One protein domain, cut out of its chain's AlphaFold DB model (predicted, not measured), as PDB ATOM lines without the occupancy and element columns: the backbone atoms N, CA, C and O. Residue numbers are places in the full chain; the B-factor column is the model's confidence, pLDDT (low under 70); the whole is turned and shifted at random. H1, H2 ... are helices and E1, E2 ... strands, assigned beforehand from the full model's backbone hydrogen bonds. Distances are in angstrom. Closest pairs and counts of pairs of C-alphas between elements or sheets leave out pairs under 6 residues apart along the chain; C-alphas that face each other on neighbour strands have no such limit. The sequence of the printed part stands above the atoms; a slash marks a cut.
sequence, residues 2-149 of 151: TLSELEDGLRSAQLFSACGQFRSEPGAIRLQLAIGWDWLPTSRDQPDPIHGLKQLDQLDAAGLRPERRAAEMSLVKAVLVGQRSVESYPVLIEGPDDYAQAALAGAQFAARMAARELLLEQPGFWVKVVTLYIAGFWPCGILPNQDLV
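Overview. This is residues 2 to 149 of the 151 residues of an uncharacterized protein of Comamonas sp. B9U6D (UniProt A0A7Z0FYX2). A bundle of three helices, H1, H3 and H4, makes the core, with H5 crossing H4 and packing on H1 too. H2 lies off one end, and a small patch of short strand pairings with E1 and E2 lies to one side of the helices. The printed part has 148 residues, with five named helices and two named strands in the order H1 E1 H2 H3 H4 H5 E2; the class is mostly helix. It is compact, with a radius of gyration of the C-alphas of 15.0 A and spans of 47 by 35 by 26 A.

Along the chain. H1, residues 3 to 12, begins with C-alpha 3 at (7.787, 60.216, 32.751). E1 is residues 28 to 30 and H2 residues 54 to 61. H3, residues 65 to 83, is 27.5 A long; H4, residues 100 to 119, is 28.8 A. H5 is residues 125 to 134. E2, residues 139 to 142, ends with C-alpha 142 at (7.264, 37.180, 26.650).

Arrangement. H4 is the hub. It forms a helical hairpin with H3, opposite ways at 36 degrees, only just a steep tilt; the closest C-alphas, of Glu 72 and Arg 112, are 4.5 A apart. H5 touches H4 at a steep tilt of 50 degrees, with C-alphas of Ala 114 and Trp 126 closest at 4.7 A. H1 touches H3, the same way at a shallow tilt of 19 degrees; C-alphas of Arg 11 and Gly 82 are closest, at 4.6 A. H1 also touches H5, with C-alphas of Leu 10 and Ile 134 closest at 5.6 A. H2 only just touches H4, at its residues 116 to 117 alone, with 3 pairs of C-alphas within 8 A; C-alphas of Gln 55 and Arg 116 are closest, at 6.9 A. E1 and E2 pair with no named strand but are near each other; residues 28 to 29 of E1 pair parallel with 148 to 149, which pair antiparallel with residues 141 to 142 of E2. In the five helices every O i to N i+4 pair is within hydrogen-bond range.

Size, cuts and confidence. The two C-alphas farthest apart, of Gly 63 and Gly 95, are 48.0 A apart. The printed part has no cut. The links H1 to E1, E1 to H2 and H3 to H4 are long. The mean pLDDT of the printed part is 94.0, with residue 85 under 70.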
ATOM      1  N   THR A   2       5.688  58.300  36.763       94.25
ATOM      2  CA  THR A   2       5.602  59.398  35.794       94.25
ATOM      3  C   THR A   2       6.746  59.311  34.783       94.25
ATOM      4  O   THR A   2       7.678  58.523  34.953       94.25
ATOM      5  N   LEU A   3       6.705  60.144  33.738       94.62
ATOM      6  CA  LEU A   3       7.787  60.216  32.751       94.62
ATOM      7  C   LEU A   3       9.119  60.636  33.385       94.62
ATOM      8  O   LEU A   3      10.143  60.034  33.080       94.62
ATOM      9  N   SER A   4       9.094  61.616  34.296       95.31
ATOM     10  CA  SER A   4      10.297  62.086  34.997       95.31
ATOM     11  C   SER A   4      10.883  61.000  35.897       95.31
ATOM     12  O   SER A   4      12.083  60.770  35.860       95.31
ATOM     13  N   GLU A   5      10.035  60.289  36.649       96.06
ATOM     14  CA  GLU A   5      10.479  59.194  37.527       96.06
ATOM     15  C   GLU A   5      11.186  58.085  36.732       96.06
ATOM     16  O   GLU A   5      12.234  57.587  37.146       96.06
ATOM     17  N   LEU A   6      10.643  57.725  35.564       95.56
ATOM     18  CA  LEU A   6      11.254  56.750  34.659       95.56
ATOM     19  C   LEU A   6      12.551  57.261  34.033       95.56
ATOM     20  O   LEU A   6      13.505  56.494  33.898       95.56
ATOM     21  N   GLU A   7      12.600  58.536  33.654       96.56
ATOM     22  CA  GLU A   7      13.804  59.143  33.098       96.56
ATOM     23  C   GLU A   7      14.953  59.147  34.117       96.56
ATOM     24  O   GLU A   7      16.058  58.699  33.802       96.56
ATOM     25  N   ASP A   8      14.689  59.595  35.343       95.75
ATOM     26  CA  ASP A   8      15.674  59.653  36.425       95.75
ATOM     27  C   ASP A   8      16.147  58.252  36.831       95.75
ATOM     28  O   ASP A   8      17.350  58.012  37.003       95.75
ATOM     29  N   GLY A   9      15.215  57.296  36.905       95.50
ATOM     30  CA  GLY A   9      15.527  55.890  37.139       95.50
ATOM     31  C   GLY A   9      16.453  55.323  36.064       95.50
ATOM     32  O   GLY A   9      17.487  54.750  36.385       95.50
ATOM     33  N   LEU A  10      16.151  55.545  34.782       95.38
ATOM     34  CA  LEU A  10      16.978  55.069  33.669       95.38
ATOM     35  C   LEU A  10      18.369  55.711  33.629       95.38
ATOM     36  O   LEU A  10      19.348  55.033  33.325       95.38
ATOM     37  N   ARG A  11      18.475  57.007  33.943       94.56
ATOM     38  CA  ARG A  11      19.762  57.722  33.971       94.56
ATOM     39  C   ARG A  11      20.695  57.217  35.065       94.56
ATOM     40  O   ARG A  11      21.908  57.262  34.885       94.56
ATOM     41  N   SER A  12      20.129  56.801  36.194       92.44
ATOM     42  CA  SER A  12      20.872  56.304  37.358       92.44
ATOM     43  C   SER A  12      21.018  54.780  37.379       92.44
ATOM     44  O   SER A  12      21.785  54.253  38.188       92.44
ATOM     45  N   ALA A  13      20.316  54.071  36.489       91.25
ATOM     46  CA  ALA A  13      20.289  52.620  36.456       91.25
ATOM     47  C   ALA A  13      21.664  52.020  36.148       91.25
ATOM     48  O   ALA A  13      22.345  52.403  35.196       91.25
ATOM     49  N   GLN A  14      22.013  50.979  36.900       91.12
ATOM     50  CA  GLN A  14      23.064  50.043  36.521       91.12
ATOM     51  C   GLN A  14      22.412  48.906  35.740       91.12
ATOM     52  O   GLN A  14      22.094  47.851  36.298       91.12
ATOM     53  N   LEU A  15      22.144  49.155  34.456       90.62
ATOM     54  CA  LEU A  15      21.495  48.175  33.586       90.62
ATOM     55  C   LEU A  15      22.244  46.839  33.651       90.62
ATOM     56  O   LEU A  15      23.473  46.807  33.646       90.62
ATOM     57  N   PHE A  16      21.486  45.747  33.722       93.25
ATOM     58  CA  PHE A  16      21.993  44.368  33.740       93.25
ATOM     59  C   PHE A  16      22.796  43.942  34.980       93.25
ATOM     60  O   PHE A  16      23.252  42.802  35.043       93.25
ATOM     61  N   SER A  17      22.921  44.800  35.997       92.88
ATOM     62  CA  SER A  17      23.637  44.486  37.247       92.88
ATOM     63  C   SER A  17      23.044  43.317  38.049       92.88
ATOM     64  O   SER A  17      23.747  42.711  38.858       92.88
ATOM     65  N   ALA A  18      21.775  42.975  37.811       93.81
ATOM     66  CA  ALA A  18      21.045  41.914  38.498       93.81
ATOM     67  C   ALA A  18      20.691  40.716  37.590       93.81
ATOM     68  O   ALA A  18      19.955  39.820  38.011       93.81
ATOM     69  N   CYS A  19      21.210  40.667  36.357       92.44
ATOM     70  CA  CYS A  19      20.990  39.539  35.442       92.44
ATOM     71  C   CYS A  19      21.419  38.199  36.062       92.44
ATOM     72  O   CYS A  19      22.437  38.115  36.754       92.44
ATOM     73  N   GLY A  20      20.626  37.149  35.836       88.00
ATOM     74  CA  GLY A  20      20.868  35.808  36.377       88.00
ATOM     75  C   GLY A  20      20.452  35.621  37.842       88.00
ATOM     76  O   GLY A  20      20.482  34.496  38.351       88.00
ATOM     77  N   GLN A  21      20.045  36.695  38.529       92.50
ATOM     78  CA  GLN A  21      19.631  36.666  39.938       92.50
ATOM     79  C   GLN A  21      18.107  36.643  40.109       92.50
ATOM     80  O   GLN A  21      17.615  36.487  41.233       92.50
ATOM     81  N   PHE A  22      17.354  36.803  39.016       92.88
ATOM     82  CA  PHE A  22      15.905  36.928  39.065       92.88
ATOM     83  C   PHE A  22      15.234  35.669  39.629       92.88
ATOM     84  O   PHE A  22      15.583  34.530  39.301       92.88
ATOM     85  N   ARG A  23      14.231  35.881  40.484       91.12
ATOM     86  CA  ARG A  23      13.357  34.829  41.013       91.12
ATOM     87  C   ARG A  23      11.990  34.990  40.370       91.12
ATOM     88  O   ARG A  23      11.476  36.099  40.361       91.12
ATOM     89  N   SER A  24      11.399  33.902  39.880       91.44
ATOM     90  CA  SER A  24      10.053  33.948  39.300       91.44
ATOM     91  C   SER A  24       9.035  34.547  40.277       91.44
ATOM     92  O   SER A  24       9.031  34.215  41.464       91.44
ATOM     93  N   GLU A  25       8.144  35.374  39.749       92.75
ATOM     94  CA  GLU A  25       7.073  36.064  40.465       92.75
ATOM     95  C   GLU A  25       5.793  36.091  39.604       92.75
ATOM     96  O   GLU A  25       5.837  35.821  38.403       92.75
ATOM     97  N   PRO A  26       4.614  36.400  40.171       92.19
ATOM     98  CA  PRO A  26       3.403  36.547  39.369       92.19
ATOM     99  C   PRO A  26       3.583  37.566  38.230       92.19
ATOM    100  O   PRO A  26       3.909  38.734  38.452       92.19
ATOM    101  N   GLY A  27       3.359  37.125  36.991       92.56
ATOM    102  CA  GLY A  27       3.528  37.966  35.807       92.56
ATOM    103  C   GLY A  27       4.967  38.101  35.298       92.56
ATOM    104  O   GLY A  27       5.206  38.946  34.428       92.56
ATOM    105  N   ALA A  28       5.931  37.365  35.861       94.88
ATOM    106  CA  ALA A  28       7.293  37.280  35.343       94.88
ATOM    107  C   ALA A  28       7.997  35.968  35.741       94.88
ATOM    108  O   ALA A  28       8.138  35.626  36.912       94.88
ATOM    109  N   ILE A  29       8.506  35.235  34.759       95.06
ATOM    110  CA  ILE A  29       9.187  33.959  34.936       95.06
ATOM    111  C   ILE A  29      10.682  34.094  34.648       95.06
ATOM    112  O   ILE A  29      11.110  34.787  33.725       95.06
ATOM    113  N   ARG A  30      11.497  33.392  35.434       95.50
ATOM    114  CA  ARG A  30      12.929  33.255  35.167       95.50
ATOM    115  C   ARG A  30      13.166  32.472  33.865       95.50
ATOM    116  O   ARG A  30      12.558  31.418  33.677       95.50
ATOM    117  N   LEU A  31      14.100  32.929  33.028       93.00
ATOM    118  CA  LEU A  31      14.399  32.376  31.702       93.00
ATOM    119  C   LEU A  31      14.572  30.853  31.690       93.00
ATOM    120  O   LEU A  31      13.976  30.177  30.858       93.00
ATOM    121  N   GLN A  32      15.323  30.293  32.640       91.75
ATOM    122  CA  GLN A  32      15.605  28.852  32.696       91.75
ATOM    123  C   GLN A  32      14.355  27.984  32.940       91.75
ATOM    124  O   GLN A  32      14.417  26.766  32.784       91.75
ATOM    125  N   LEU A  33      13.236  28.587  33.350       92.00
ATOM    126  CA  LEU A  33      11.955  27.911  33.570       92.00
ATOM    127  C   LEU A  33      10.939  28.201  32.456       92.00
ATOM    128  O   LEU A  33       9.866  27.598  32.442       92.00
ATOM    129  N   ALA A  34      11.243  29.129  31.548       91.44
ATOM    130  CA  ALA A  34      10.332  29.543  30.496       91.44
ATOM    131  C   ALA A  34      10.378  28.563  29.316       91.44
ATOM    132  O   ALA A  34      11.442  28.234  28.796       91.44
ATOM    133  N   ILE A  35       9.204  28.128  28.859       92.38
ATOM    134  CA  ILE A  35       9.043  27.238  27.704       92.38
ATOM    135  C   ILE A  35       8.046  27.889  26.749       92.38
ATOM    136  O   ILE A  35       6.999  28.358  27.188       92.38
ATOM    137  N   GLY A  36       8.360  27.892  25.450       93.94
ATOM    138  CA  GLY A  36       7.462  28.430  24.421       93.94
ATOM    139  C   GLY A  36       7.249  29.939  24.536       93.94
ATOM    140  O   GLY A  36       6.117  30.404  24.437       93.94
ATOM    141  N   TRP A  37       8.324  30.679  24.804       96.50
ATOM    142  CA  TRP A  37       8.333  32.137  24.866       96.50
ATOM    143  C   TRP A  37       8.933  32.733  23.589       96.50
ATOM    144  O   TRP A  37       9.734  32.086  22.914       96.50
ATOM    145  N   ASP A  38       8.567  33.979  23.303       96.88
ATOM    146  CA  ASP A  38       9.079  34.758  22.181       96.88
ATOM    147  C   ASP A  38       9.957  35.909  22.675       96.88
ATOM    148  O   ASP A  38       9.721  36.485  23.740       96.88
ATOM    149  N   TRP A  39      10.964  36.280  21.885       96.38
ATOM    150  CA  TRP A  39      11.808  37.434  22.180       96.38
ATOM    151  C   TRP A  39      10.998  38.729  22.204       96.38
ATOM    152  O   TRP A  39      10.186  38.995  21.314       96.38
ATOM    153  N   LEU A  40      11.284  39.582  23.189       97.44
ATOM    154  CA  LEU A  40      10.825  40.963  23.135       97.44
ATOM    155  C   LEU A  40      11.534  41.712  21.992       97.44
ATOM    156  O   LEU A  40      12.666  41.374  21.639       97.44
ATOM    157  N   PRO A  41      10.899  42.745  21.409       97.25
ATOM    158  CA  PRO A  41      11.499  43.537  20.347       97.25
ATOM    159  C   PRO A  41      12.822  44.182  20.769       97.25
ATOM    160  O   PRO A  41      12.929  44.801  21.828       97.25
ATOM    161  N   THR A  42      13.812  44.092  19.888       94.38
ATOM    162  CA  THR A  42      15.167  44.638  20.048       94.38
ATOM    163  C   THR A  42      15.541  45.573  18.899       94.38
ATOM    164  O   THR A  42      16.695  45.945  18.728       94.38
ATOM    165  N   SER A  43      14.574  45.990  18.084       91.81
ATOM    166  CA  SER A  43      14.794  46.933  16.992       91.81
ATOM    167  C   SER A  43      13.645  47.922  16.878       91.81
ATOM    168  O   SER A  43      12.502  47.641  17.224       91.81
ATOM    169  N   ARG A  44      13.952  49.117  16.368       87.44
ATOM    170  CA  ARG A  44      13.004  50.235  16.304       87.44
ATOM    171  C   ARG A  44      11.751  49.931  15.479       87.44
ATOM    172  O   ARG A  44      10.698  50.492  15.789       87.44
ATOM    173  N   ASP A  45      11.913  49.114  14.442       88.94
ATOM    174  CA  ASP A  45      10.927  48.895  13.384       88.94
ATOM    175  C   ASP A  45      10.137  47.585  13.590       88.94
ATOM    176  O   ASP A  45       9.226  47.284  12.821       88.94
ATOM    177  N   GLN A  46      10.448  46.821  14.646       94.31
ATOM    178  CA  GLN A  46       9.612  45.703  15.076       94.31
ATOM    179  C   GLN A  46       8.251  46.198  15.598       94.31
ATOM    180  O   GLN A  46       8.171  47.273  16.203       94.31
ATOM    181  N   PRO A  47       7.174  45.423  15.379       93.69
ATOM    182  CA  PRO A  47       5.859  45.758  15.907       93.69
ATOM    183  C   PRO A  47       5.840  45.654  17.436       93.69
ATOM    184  O   PRO A  47       6.557  44.845  18.020       93.69
ATOM    185  N   ASP A  48       4.985  46.451  18.076       95.38
ATOM    186  CA  ASP A  48       4.671  46.294  19.496       95.38
ATOM    187  C   ASP A  48       3.744  45.073  19.682       95.38
ATOM    188  O   ASP A  48       2.594  45.132  19.233       95.38
ATOM    189  N   PRO A  49       4.195  43.975  20.323       94.94
ATOM    190  CA  PRO A  49       3.372  42.785  20.548       94.94
ATOM    191  C   PRO A  49       2.199  43.001  21.516       94.94
ATOM    192  O   PRO A  49       1.297  42.168  21.559       94.94
ATOM    193  N   ILE A  50       2.193  44.085  22.295       96.31
ATOM    194  CA  ILE A  50       1.179  44.340  23.324       96.31
ATOM    195  C   ILE A  50       0.050  45.195  22.774       96.31
ATOM    196  O   ILE A  50      -1.124  44.835  22.876       96.31
ATOM    197  N   HIS A  51       0.402  46.340  22.189       94.56
ATOM    198  CA  HIS A  51      -0.582  47.335  21.764       94.56
ATOM    199  C   HIS A  51      -0.709  47.455  20.243       94.56
ATOM    200  O   HIS A  51      -1.642  48.100  19.755       94.56
ATOM    201  N   GLY A  52       0.206  46.857  19.474       92.56
ATOM    202  CA  GLY A  52       0.261  47.012  18.024       92.56
ATOM    203  C   GLY A  52       0.320  48.486  17.612       92.56
ATOM    204  O   GLY A  52       1.140  49.260  18.104       92.56
ATOM    205  N   LEU A  53      -0.575  48.892  16.708       93.00
ATOM    206  CA  LEU A  53      -0.688  50.283  16.247       93.00
ATOM    207  C   LEU A  53      -1.657  51.132  17.084       93.00
ATOM    208  O   LEU A  53      -1.675  52.352  16.944       93.00
ATOM    209  N   LYS A  54      -2.418  50.521  18.001       94.38
ATOM    210  CA  LYS A  54      -3.531  51.175  18.704       94.38
ATOM    211  C   LYS A  54      -3.106  52.440  19.454       94.38
ATOM    212  O   LYS A  54      -3.797  53.453  19.393       94.38
ATOM    213  N   GLN A  55      -1.965  52.399  20.141       92.56
ATOM    214  CA  GLN A  55      -1.446  53.563  20.866       92.56
ATOM    215  C   GLN A  55      -1.032  54.704  19.934       92.56
ATOM    216  O   GLN A  55      -1.180  55.870  20.293       92.56
ATOM    217  N   LEU A  56      -0.508  54.388  18.744       92.56
ATOM    218  CA  LEU A  56      -0.152  55.411  17.761       92.56
ATOM    219  C   LEU A  56      -1.405  56.127  17.266       92.56
ATOM    220  O   LEU A  56      -1.428  57.354  17.278       92.56
ATOM    221  N   ASP A  57      -2.456  55.375  16.940       95.69
ATOM    222  CA  ASP A  57      -3.736  55.939  16.506       95.69
ATOM    223  C   ASP A  57      -4.367  56.820  17.598       95.69
ATOM    224  O   ASP A  57      -4.863  57.909  17.315       95.69
ATOM    225  N   GLN A  58      -4.305  56.388  18.864       95.94
ATOM    226  CA  GLN A  58      -4.805  57.163  20.005       95.94
ATOM    227  C   GLN A  58      -4.027  58.468  20.219       95.94
ATOM    228  O   GLN A  58      -4.636  59.519  20.413       95.94
ATOM    229  N   LEU A  59      -2.693  58.420  20.165       95.06
ATOM    230  CA  LEU A  59      -1.843  59.609  20.292       95.06
ATOM    231  C   LEU A  59      -2.072  60.591  19.141       95.06
ATOM    232  O   LEU A  59      -2.115  61.802  19.361       95.06
ATOM    233  N   ASP A  60      -2.235  60.074  17.924       95.00
ATOM    234  CA  ASP A  60      -2.502  60.883  16.741       95.00
ATOM    235  C   ASP A  60      -3.891  61.542  16.826       95.00
ATOM    236  O   ASP A  60      -4.006  62.742  16.571       95.00
ATOM    237  N   ALA A  61      -4.919  60.807  17.273       95.88
ATOM    238  CA  ALA A  61      -6.263  61.338  17.515       95.88
ATOM    239  C   ALA A  61      -6.298  62.398  18.632       95.88
ATOM    240  O   ALA A  61      -7.056  63.362  18.542       95.88
ATOM    241  N   ALA A  62      -5.453  62.250  19.655       95.00
ATOM    242  CA  ALA A  62      -5.290  63.226  20.733       95.00
ATOM    243  C   ALA A  62      -4.411  64.433  20.346       95.00
ATOM    244  O   ALA A  62      -4.262  65.364  21.133       95.00
ATOM    245  N   GLY A  63      -3.807  64.435  19.151       95.62
ATOM    246  CA  GLY A  63      -2.924  65.511  18.695       95.62
ATOM    247  C   GLY A  63      -1.534  65.525  19.344       95.62
ATOM    248  O   GLY A  63      -0.779  66.464  19.109       95.62
ATOM    249  N   LEU A  64      -1.148  64.477  20.078       96.06
ATOM    250  CA  LEU A  64       0.063  64.406  20.914       96.06
ATOM    251  C   LEU A  64       1.331  63.974  20.153       96.06
ATOM    252  O   LEU A  64       2.261  63.391  20.717       96.06
ATOM    253  N   ARG A  65       1.385  64.193  18.834       93.38
ATOM    254  CA  ARG A  65       2.516  63.748  17.995       93.38
ATOM    255  C   ARG A  65       3.855  64.388  18.399       93.38
ATOM    256  O   ARG A  65       4.846  63.647  18.475       93.38
ATOM    257  N   PRO A  66       3.941  65.715  18.627       94.81
ATOM    258  CA  PRO A  66       5.173  66.352  19.091       94.81
ATOM    259  C   PRO A  66       5.621  65.843  20.468       94.81
ATOM    260  O   PRO A  66       6.789  65.490  20.638       94.81
ATOM    261  N   GLU A  67       4.687  65.736  21.412       96.62
ATOM    262  CA  GLU A  67       4.901  65.288  22.790       96.62
ATOM    263  C   GLU A  67       5.383  63.840  22.816       96.62
ATOM    264  O   GLU A  67       6.387  63.540  23.462       96.62
ATOM    265  N   ARG A  68       4.760  62.960  22.018       96.38
ATOM    266  CA  ARG A  68       5.217  61.580  21.805       96.38
ATOM    267  C   ARG A  68       6.675  61.541  21.386       96.38
ATOM    268  O   ARG A  68       7.471  60.826  21.986       96.38
ATOM    269  N   ARG A  69       7.040  62.296  20.344       95.94
ATOM    270  CA  ARG A  69       8.414  62.288  19.825       95.94
ATOM    271  C   ARG A  69       9.408  62.792  20.872       95.94
ATOM    272  O   ARG A  69      10.502  62.239  20.964       95.94
ATOM    273  N   ALA A  70       9.042  63.820  21.635       97.56
ATOM    274  CA  ALA A  70       9.874  64.357  22.704       97.56
ATOM    275  C   ALA A  70      10.058  63.344  23.846       97.56
ATOM    276  O   ALA A  70      11.195  63.071  24.226       97.56
ATOM    277  N   ALA A  71       8.973  62.734  24.329       97.25
ATOM    278  CA  ALA A  71       9.000  61.760  25.418       97.25
ATOM    279  C   ALA A  71       9.753  60.474  25.038       97.25
ATOM    280  O   ALA A  71      10.637  60.044  25.779       97.25
ATOM    281  N   GLU A  72       9.482  59.907  23.850       97.44
ATOM    282  CA  GLU A  72      10.219  58.748  23.323       97.44
ATOM    283  C   GLU A  72      11.726  59.035  23.270       97.44
ATOM    284  O   GLU A  72      12.542  58.226  23.708       97.44
ATOM    285  N   MET A  73      12.105  60.208  22.753       97.62
ATOM    286  CA  MET A  73      13.504  60.614  22.655       97.62
ATOM    287  C   MET A  73      14.144  60.823  24.033       97.62
ATOM    288  O   MET A  73      15.320  60.502  24.199       97.62
ATOM    289  N   SER A  74      13.404  61.368  25.005       97.81
ATOM    290  CA  SER A  74      13.918  61.606  26.360       97.81
ATOM    291  C   SER A  74      14.277  60.295  27.054       97.81
ATOM    292  O   SER A  74      15.417  60.126  27.489       97.81
ATOM    293  N   LEU A  75      13.361  59.320  27.055       97.56
ATOM    294  CA  LEU A  75      13.611  58.031  27.702       97.56
ATOM    295  C   LEU A  75      14.701  57.221  26.988       97.56
ATOM    296  O   LEU A  75      15.553  56.637  27.652       97.56
ATOM    297  N   VAL A  76      14.765  57.239  25.651       96.50
ATOM    298  CA  VAL A  76      15.875  56.588  24.924       96.50
ATOM    299  C   VAL A  76      17.222  57.215  25.291       96.50
ATOM    300  O   VAL A  76      18.195  56.502  25.530       96.50
ATOM    301  N   LYS A  77      17.298  58.549  25.382       96.12
ATOM    302  CA  LYS A  77      18.522  59.227  25.831       96.12
ATOM    303  C   LYS A  77      18.885  58.854  27.265       96.12
ATOM    304  O   LYS A  77      20.073  58.724  27.547       96.12
ATOM    305  N   ALA A  78      17.902  58.679  28.144       95.94
ATOM    306  CA  ALA A  78      18.132  58.234  29.513       95.94
ATOM    307  C   ALA A  78      18.746  56.828  29.567       95.94
ATOM    308  O   ALA A  78      19.756  56.659  30.244       95.94
ATOM    309  N   VAL A  79      18.237  55.874  28.772       95.25
ATOM    310  CA  VAL A  79      18.851  54.538  28.614       95.25
ATOM    311  C   VAL A  79      20.317  54.662  28.184       95.25
ATOM    312  O   VAL A  79      21.203  54.075  28.799       95.25
ATOM    313  N   LEU A  80      20.594  55.471  27.156       93.19
ATOM    314  CA  LEU A  80      21.957  55.662  26.646       93.19
ATOM    315  C   LEU A  80      22.880  56.334  27.672       93.19
ATOM    316  O   LEU A  80      24.076  56.059  27.685       93.19
ATOM    317  N   VAL A  81      22.360  57.225  28.520       91.69
ATOM    318  CA  VAL A  81      23.131  57.829  29.617       91.69
ATOM    319  C   VAL A  81      23.481  56.781  30.669       91.69
ATOM    320  O   VAL A  81      24.650  56.708  31.038       91.69
ATOM    321  N   GLY A  82      22.521  55.946  31.082       84.56
ATOM    322  CA  GLY A  82      22.759  54.847  32.026       84.56
ATOM    323  C   GLY A  82      23.779  53.819  31.518       84.56
ATOM    324  O   GLY A  82      24.493  53.210  32.306       84.56
ATOM    325  N   GLN A  83      23.923  53.676  30.195       83.06
ATOM    326  CA  GLN A  83      24.931  52.807  29.580       83.06
ATOM    327  C   GLN A  83      26.356  53.388  29.612       83.06
ATOM    328  O   GLN A  83      27.322  52.632  29.657       83.06
ATOM    329  N   ARG A  84      26.531  54.719  29.555       75.19
ATOM    330  CA  ARG A  84      27.851  55.356  29.314       75.19
ATOM    331  C   ARG A  84      28.928  55.013  30.343       75.19
ATOM    332  O   ARG A  84      30.102  55.241  30.069       75.19
ATOM    333  N   SER A  85      28.545  54.518  31.514       66.75
ATOM    334  CA  SER A  85      29.449  54.100  32.584       66.75
ATOM    335  C   SER A  85      29.922  52.645  32.471       66.75
ATOM    336  O   SER A  85      30.728  52.228  33.300       66.75
ATOM    337  N   VAL A  86      29.456  51.872  31.480       75.06
ATOM    338  CA  VAL A  86      29.739  50.434  31.367       75.06
ATOM    339  C   VAL A  86      30.508  50.107  30.086       75.06
ATOM    340  O   VAL A  86      30.038  50.351  28.979       75.06
ATOM    341  N   GLU A  87      31.695  49.522  30.253       75.69
ATOM    342  CA  GLU A  87      32.582  49.124  29.152       75.69
ATOM    343  C   GLU A  87      32.164  47.791  28.506       75.69
ATOM    344  O   GLU A  87      32.267  47.631  27.294       75.69
ATOM    345  N   SER A  88      31.662  46.839  29.300       83.94
ATOM    346  CA  SER A  88      31.165  45.543  28.818       83.94
ATOM    347  C   SER A  88      30.160  44.919  29.790       83.94
ATOM    348  O   SER A  88      30.122  45.281  30.968       83.94
ATOM    349  N   TYR A  89      29.376  43.948  29.307       88.94
ATOM    350  CA  TYR A  89      28.414  43.183  30.110       88.94
ATOM    351  C   TYR A  89      28.727  41.677  30.070       88.94
ATOM    352  O   TYR A  89      28.032  40.934  29.382       88.94
ATOM    353  N   PRO A  90      29.733  41.183  30.822       90.50
ATOM    354  CA  PRO A  90      30.130  39.772  30.772       90.50
ATOM    355  C   PRO A  90      29.002  38.786  31.099       90.50
ATOM    356  O   PRO A  90      28.988  37.678  30.581       90.50
ATOM    357  N   VAL A  91      28.036  39.192  31.930       90.88
ATOM    358  CA  VAL A  91      26.865  38.371  32.292       90.88
ATOM    359  C   VAL A  91      25.947  38.071  31.097       90.88
ATOM    360  O   VAL A  91      25.179  37.114  31.149       90.88
ATOM    361  N   LEU A  92      26.032  38.873  30.032       92.88
ATOM    362  CA  LEU A  92      25.265  38.729  28.793       92.88
ATOM    363  C   LEU A  92      26.043  37.994  27.690       92.88
ATOM    364  O   LEU A  92      25.569  37.942  26.559       92.88
ATOM    365  N   ILE A  93      27.229  37.463  27.997       92.50
ATOM    366  CA  ILE A  93      28.026  36.669  27.062       92.50
ATOM    367  C   ILE A  93      27.851  35.194  27.422       92.50
ATOM    368  O   ILE A  93      28.222  34.765  28.516       92.50
ATOM    369  N   GLU A  94      27.316  34.408  26.492       87.25
ATOM    370  CA  GLU A  94      27.121  32.969  26.648       87.25
ATOM    371  C   GLU A  94      27.855  32.225  25.528       87.25
ATOM    372  O   GLU A  94      27.404  32.139  24.389       87.25
ATOM    373  N   GLY A  95      29.039  31.699  25.849       89.50
ATOM    374  CA  GLY A  95      29.892  31.048  24.858       89.50
ATOM    375  C   GLY A  95      30.310  32.025  23.744       89.50
ATOM    376  O   GLY A  95      30.963  33.022  24.053       89.50
ATOM    377  N   PRO A  96      30.011  31.738  22.462       90.62
ATOM    378  CA  PRO A  96      30.316  32.640  21.352       90.62
ATOM    379  C   PRO A  96      29.310  33.795  21.202       90.62
ATOM    380  O   PRO A  96      29.570  34.703  20.413       90.62
ATOM    381  N   ASP A  97      28.181  33.755  21.914       90.62
ATOM    382  CA  ASP A  97      27.076  34.689  21.729       90.62
ATOM    383  C   ASP A  97      27.173  35.860  22.716       90.62
ATOM    384  O   ASP A  97      27.257  35.667  23.930       90.62
ATOM    385  N   ASP A  98      27.149  37.089  22.196       93.62
ATOM    386  CA  ASP A  98      27.089  38.328  22.980       93.62
ATOM    387  C   ASP A  98      25.724  38.996  22.787       93.62
ATOM    388  O   ASP A  98      25.400  39.524  21.717       93.62
ATOM    389  N   TYR A  99      24.917  38.986  23.846       94.25
ATOM    390  CA  TYR A  99      23.564  39.528  23.830       94.25
ATOM    391  C   TYR A  99      23.482  41.004  24.237       94.25
ATOM    392  O   TYR A  99      22.385  41.569  24.243       94.25
ATOM    393  N   ALA A 100      24.600  41.668  24.550       92.88
ATOM    394  CA  ALA A 100      24.593  43.038  25.062       92.88
ATOM    395  C   ALA A 100      23.881  44.019  24.119       92.88
ATOM    396  O   ALA A 100      23.064  44.828  24.565       92.88
ATOM    397  N   GLN A 101      24.129  43.928  22.807       91.94
ATOM    398  CA  GLN A 101      23.444  44.784  21.832       91.94
ATOM    399  C   GLN A 101      21.934  44.537  21.797       91.94
ATOM    400  O   GLN A 101      21.166  45.499  21.770       91.94
ATOM    401  N   ALA A 102      21.508  43.273  21.824       94.31
ATOM    402  CA  ALA A 102      20.094  42.914  21.822       94.31
ATOM    403  C   ALA A 102      19.395  43.435  23.087       94.31
ATOM    404  O   ALA A 102      18.348  44.076  22.995       94.31
ATOM    405  N   ALA A 103      20.012  43.245  24.254       95.06
ATOM    406  CA  ALA A 103      19.484  43.704  25.532       95.06
ATOM    407  C   ALA A 103      19.363  45.236  25.598       95.06
ATOM    408  O   ALA A 103      18.326  45.772  25.992       95.06
ATOM    409  N   LEU A 104      20.391  45.963  25.148       94.31
ATOM    410  CA  LEU A 104      20.381  47.430  25.104       94.31
ATOM    411  C   LEU A 104      19.343  47.980  24.129       94.31
ATOM    412  O   LEU A 104      18.654  48.958  24.430       94.31
ATOM    413  N   ALA A 105      19.228  47.375  22.951       95.75
ATOM    414  CA  ALA A 105      18.243  47.796  21.971       95.75
ATOM    415  C   ALA A 105      16.812  47.473  22.442       95.75
ATOM    416  O   ALA A 105      15.903  48.279  22.228       95.75
ATOM    417  N   GLY A 106      16.628  46.375  23.182       97.12
ATOM    418  CA  GLY A 106      15.389  46.056  23.893       97.12
ATOM    419  C   GLY A 106      15.022  47.096  24.956       97.12
ATOM    420  O   GLY A 106      13.885  47.566  24.986       97.12
ATOM    421  N   ALA A 107      15.987  47.550  25.762       97.06
ATOM    422  CA  ALA A 107      15.770  48.624  26.737       97.06
ATOM    423  C   ALA A 107      15.306  49.928  26.063       97.06
ATOM    424  O   ALA A 107      14.369  50.581  26.527       97.06
ATOM    425  N   GLN A 108      15.917  50.292  24.930       97.50
ATOM    426  CA  GLN A 108      15.519  51.468  24.148       97.50
ATOM    427  C   GLN A 108      14.119  51.314  23.545       97.50
ATOM    428  O   GLN A 108      13.342  52.272  23.549       97.50
ATOM    429  N   PHE A 109      13.777  50.129  23.034       98.19
ATOM    430  CA  PHE A 109      12.436  49.851  22.528       98.19
ATOM    431  C   PHE A 109      11.390  49.999  23.637       98.19
ATOM    432  O   PHE A 109      10.433  50.760  23.484       98.19
ATOM    433  N   ALA A 110      11.620  49.339  24.774       98.19
ATOM    434  CA  ALA A 110      10.734  49.385  25.928       98.19
ATOM    435  C   ALA A 110      10.550  50.816  26.452       98.19
ATOM    436  O   ALA A 110       9.421  51.231  26.693       98.19
ATOM    437  N   ALA A 111      11.627  51.604  26.541       97.94
ATOM    438  CA  ALA A 111      11.570  53.020  26.910       97.94
ATOM    439  C   ALA A 111      10.635  53.828  25.997       97.94
ATOM    440  O   ALA A 111       9.828  54.621  26.479       97.94
ATOM    441  N   ARG A 112      10.683  53.610  24.677       97.38
ATOM    442  CA  ARG A 112       9.774  54.297  23.745       97.38
ATOM    443  C   ARG A 112       8.321  53.908  23.973       97.38
ATOM    444  O   ARG A 112       7.457  54.779  23.948       97.38
ATOM    445  N   MET A 113       8.043  52.623  24.172       98.00
ATOM    446  CA  MET A 113       6.670  52.168  24.387       98.00
ATOM    447  C   MET A 113       6.131  52.633  25.748       98.00
ATOM    448  O   MET A 113       5.005  53.115  25.830       98.00
ATOM    449  N   ALA A 114       6.962  52.617  26.793       98.25
ATOM    450  CA  ALA A 114       6.612  53.154  28.104       98.25
ATOM    451  C   ALA A 114       6.293  54.658  28.041       98.25
ATOM    452  O   ALA A 114       5.345  55.111  28.675       98.25
ATOM    453  N   ALA A 115       7.022  55.437  27.229       97.88
ATOM    454  CA  ALA A 115       6.699  56.849  27.012       97.88
ATOM    455  C   ALA A 115       5.279  57.041  26.450       97.88
ATOM    456  O   ALA A 115       4.576  57.964  26.856       97.88
ATOM    457  N   ARG A 116       4.842  56.165  25.534       97.19
ATOM    458  CA  ARG A 116       3.485  56.197  24.962       97.19
ATOM    459  C   ARG A 116       2.430  55.846  25.999       97.19
ATOM    460  O   ARG A 116       1.452  56.574  26.114       97.19
ATOM    461  N   GLU A 117       2.656  54.773  26.759       97.88
ATOM    462  CA  GLU A 117       1.784  54.365  27.867       97.88
ATOM    463  C   GLU A 117       1.573  55.517  28.854       97.88
ATOM    464  O   GLU A 117       0.441  55.823  29.219       97.88
ATOM    465  N   LEU A 118       2.646  56.212  29.236       97.44
ATOM    466  CA  LEU A 118       2.565  57.331  30.169       97.44
ATOM    467  C   LEU A 118       1.868  58.566  29.593       97.44
ATOM    468  O   LEU A 118       1.087  59.192  30.302       97.44
ATOM    469  N   LEU A 119       2.130  58.923  28.333       96.62
ATOM    470  CA  LEU A 119       1.460  60.058  27.683       96.62
ATOM    471  C   LEU A 119      -0.042  59.838  27.512       96.62
ATOM    472  O   LEU A 119      -0.806  60.797  27.512       96.62
ATOM    473  N   LEU A 120      -0.457  58.583  27.353       96.19
ATOM    474  CA  LEU A 120      -1.860  58.185  27.285       96.19
ATOM    475  C   LEU A 120      -2.482  57.924  28.667       96.19
ATOM    476  O   LEU A 120      -3.612  57.437  28.720       96.19
ATOM    477  N   GLU A 121      -1.751  58.199  29.754       95.88
ATOM    478  CA  GLU A 121      -2.154  57.942  31.146       95.88
ATOM    479  C   GLU A 121      -2.576  56.481  31.400       95.88
ATOM    480  O   GLU A 121      -3.424  56.175  32.236       95.88
ATOM    481  N   GLN A 122      -1.958  55.552  30.669       95.31
ATOM    482  CA  GLN A 122      -2.235  54.116  30.685       95.31
ATOM    483  C   GLN A 122      -0.949  53.326  30.980       95.31
ATOM    484  O   GLN A 122      -0.496  52.554  30.131       95.31
ATOM    485  N   PRO A 123      -0.323  53.509  32.161       96.31
ATOM    486  CA  PRO A 123       0.850  52.724  32.532       96.31
ATOM    487  C   PRO A 123       0.493  51.235  32.576       96.31
ATOM    488  O   PRO A 123      -0.491  50.844  33.207       96.31
ATOM    489  N   GLY A 124       1.301  50.400  31.924       95.81
ATOM    490  CA  GLY A 124       1.013  48.979  31.804       95.81
ATOM    491  C   GLY A 124       2.265  48.143  31.599       95.81
ATOM    492  O   GLY A 124       3.209  48.185  32.394       95.81
ATOM    493  N   PHE A 125       2.236  47.329  30.548       97.44
ATOM    494  CA  PHE A 125       3.258  46.329  30.275       97.44
ATOM    495  C   PHE A 125       4.638  46.962  30.090       97.44
ATOM    496  O   PHE A 125       5.603  46.542  30.729       97.44
ATOM    497  N   TRP A 126       4.751  47.996  29.259       97.94
ATOM    498  CA  TRP A 126       6.056  48.559  28.923       97.94
ATOM    499  C   TRP A 126       6.658  49.367  30.067       97.94
ATOM    500  O   TRP A 126       7.864  49.293  30.294       97.94
ATOM    501  N   VAL A 127       5.835  50.059  30.858       98.19
ATOM    502  CA  VAL A 127       6.284  50.674  32.115       98.19
ATOM    503  C   VAL A 127       6.847  49.620  33.082       98.19
ATOM    504  O   VAL A 127       7.905  49.846  33.680       98.19
ATOM    505  N   LYS A 128       6.208  48.444  33.200       97.44
ATOM    506  CA  LYS A 128       6.743  47.314  33.985       97.44
ATOM    507  C   LYS A 128       8.094  46.842  33.434       97.44
ATOM    508  O   LYS A 128       9.043  46.707  34.203       97.44
ATOM    509  N   VAL A 129       8.206  46.654  32.117       98.19
ATOM    510  CA  VAL A 129       9.457  46.242  31.454       98.19
ATOM    511  C   VAL A 129      10.594  47.216  31.753       98.19
ATOM    512  O   VAL A 129      11.674  46.795  32.161       98.19
ATOM    513  N   VAL A 130      10.370  48.523  31.604       98.06
ATOM    514  CA  VAL A 130      11.423  49.516  31.866       98.06
ATOM    515  C   VAL A 130      11.805  49.551  33.346       98.06
ATOM    516  O   VAL A 130      12.982  49.687  33.668       98.06
ATOM    517  N   THR A 131      10.851  49.345  34.255       97.44
ATOM    518  CA  THR A 131      11.137  49.257  35.697       97.44
ATOM    519  C   THR A 131      12.073  48.085  36.021       97.44
ATOM    520  O   THR A 131      12.954  48.222  36.865       97.44
ATOM    521  N   LEU A 132      11.951  46.957  35.313       97.38
ATOM    522  CA  LEU A 132      12.867  45.820  35.457       97.38
ATOM    523  C   LEU A 132      14.275  46.135  34.942       97.38
ATOM    524  O   LEU A 132      15.248  45.780  35.605       97.38
ATOM    525  N   TYR A 133      14.390  46.852  33.820       96.44
ATOM    526  CA  TYR A 133      15.685  47.360  33.355       96.44
ATOM    527  C   TYR A 133      16.324  48.295  34.390       96.44
ATOM    528  O   TYR A 133      17.508  48.150  34.688       96.44
ATOM    529  N   ILE A 134      15.547  49.209  34.986       96.19
ATOM    530  CA  ILE A 134      16.020  50.103  36.061       96.19
ATOM    531  C   ILE A 134      16.517  49.296  37.267       96.19
ATOM    532  O   ILE A 134      17.553  49.627  37.842       96.19
ATOM    533  N   ALA A 135      15.823  48.212  37.616       95.69
ATOM    534  CA  ALA A 135      16.222  47.291  38.679       95.69
ATOM    535  C   ALA A 135      17.437  46.405  38.321       95.69
ATOM    536  O   ALA A 135      17.870  45.604  39.145       95.69
ATOM    537  N   GLY A 136      17.997  46.540  37.115       94.69
ATOM    538  CA  GLY A 136      19.187  45.815  36.677       94.69
ATOM    539  C   GLY A 136      18.908  44.441  36.065       94.69
ATOM    540  O   GLY A 136      19.856  43.707  35.793       94.69
ATOM    541  N   PHE A 137      17.650  44.075  35.827       96.50
ATOM    542  CA  PHE A 137      17.290  42.821  35.163       96.50
ATOM    543  C   PHE A 137      17.200  42.986  33.644       96.50
ATOM    544  O   PHE A 137      17.014  44.092  33.134       96.50
ATOM    545  N   TRP A 138      17.280  41.870  32.917       96.44
ATOM    546  CA  TRP A 138      16.991  41.836  31.486       96.44
ATOM    547  C   TRP A 138      15.678  41.085  31.216       96.44
ATOM    548  O   TRP A 138      15.672  39.854  31.172       96.44
ATOM    549  N   PRO A 139      14.553  41.800  31.028       97.25
ATOM    550  CA  PRO A 139      13.345  41.212  30.464       97.25
ATOM    551  C   PRO A 139      13.577  40.968  28.968       97.25
ATOM    552  O   PRO A 139      13.545  41.897  28.158       97.25
ATOM    553  N   CYS A 140      13.877  39.724  28.615       96.50
ATOM    554  CA  CYS A 140      14.302  39.332  27.274       96.50
ATOM    555  C   CYS A 140      13.164  38.761  26.424       96.50
ATOM    556  O   CYS A 140      13.255  38.764  25.196       96.50
ATOM    557  N   GLY A 141      12.081  38.310  27.055       97.38
ATOM    558  CA  GLY A 141      11.023  37.596  26.358       97.38
ATOM    559  C   GLY A 141       9.640  37.773  26.953       97.38
ATOM    560  O   GLY A 141       9.448  38.429  27.979       97.38
ATOM    561  N   ILE A 142       8.672  37.168  26.279       97.88
ATOM    562  CA  ILE A 142       7.264  37.180  26.650       97.88
ATOM    563  C   ILE A 142       6.629  35.818  26.356       97.88
ATOM    564  O   ILE A 142       6.927  35.177  25.350       97.88
ATOM    565  N   LEU A 143       5.757  35.361  27.248       96.69
ATOM    566  CA  LEU A 143       4.939  34.164  27.053       96.69
ATOM    567  C   LEU A 143       3.607  34.496  26.345       96.69
ATOM    568  O   LEU A 143       3.174  35.649  26.360       96.69
ATOM    569  N   PRO A 144       2.878  33.502  25.794       94.19
ATOM    570  CA  PRO A 144       1.571  33.732  25.161       94.19
ATOM    571  C   PRO A 144       0.519  34.367  26.085       94.19
ATOM    572  O   PRO A 144      -0.411  35.019  25.616       94.19
ATOM    573  N   ASN A 145       0.661  34.186  27.402       93.50
ATOM    574  CA  ASN A 145      -0.183  34.813  28.422       93.50
ATOM    575  C   ASN A 145       0.288  36.226  28.828       93.50
ATOM    576  O   ASN A 145      -0.290  36.807  29.741       93.50
ATOM    577  N   GLN A 146       1.304  36.767  28.149       94.44
ATOM    578  CA  GLN A 146       1.957  38.052  28.407       94.44
ATOM    579  C   GLN A 146       2.794  38.127  29.693       94.44
ATOM    580  O   GLN A 146       3.203  39.217  30.094       94.44
ATOM    581  N   ASP A 147       3.116  36.994  30.319       96.00
ATOM    582  CA  ASP A 147       4.111  36.986  31.389       96.00
ATOM    583  C   ASP A 147       5.499  37.295  30.818       96.00
ATOM    584  O   ASP A 147       5.878  36.813  29.746       96.00
ATOM    585  N   LEU A 148       6.271  38.097  31.550       97.88
ATOM    586  CA  LEU A 148       7.628  38.460  31.148       97.88
ATOM    587  C   LEU A 148       8.601  37.313  31.392       97.88
ATOM    588  O   LEU A 148       8.559  36.681  32.439       97.88
ATOM    589  N   VAL A 149       9.527  37.098  30.469       97.69
ATOM    590  CA  VAL A 149      10.669  36.203  30.663       97.69
ATOM    591  C   VAL A 149      11.894  37.041  30.992       97.69
ATOM    592  O   VAL A 149      12.232  37.967  30.251       97.69
TER     593      VAL A 149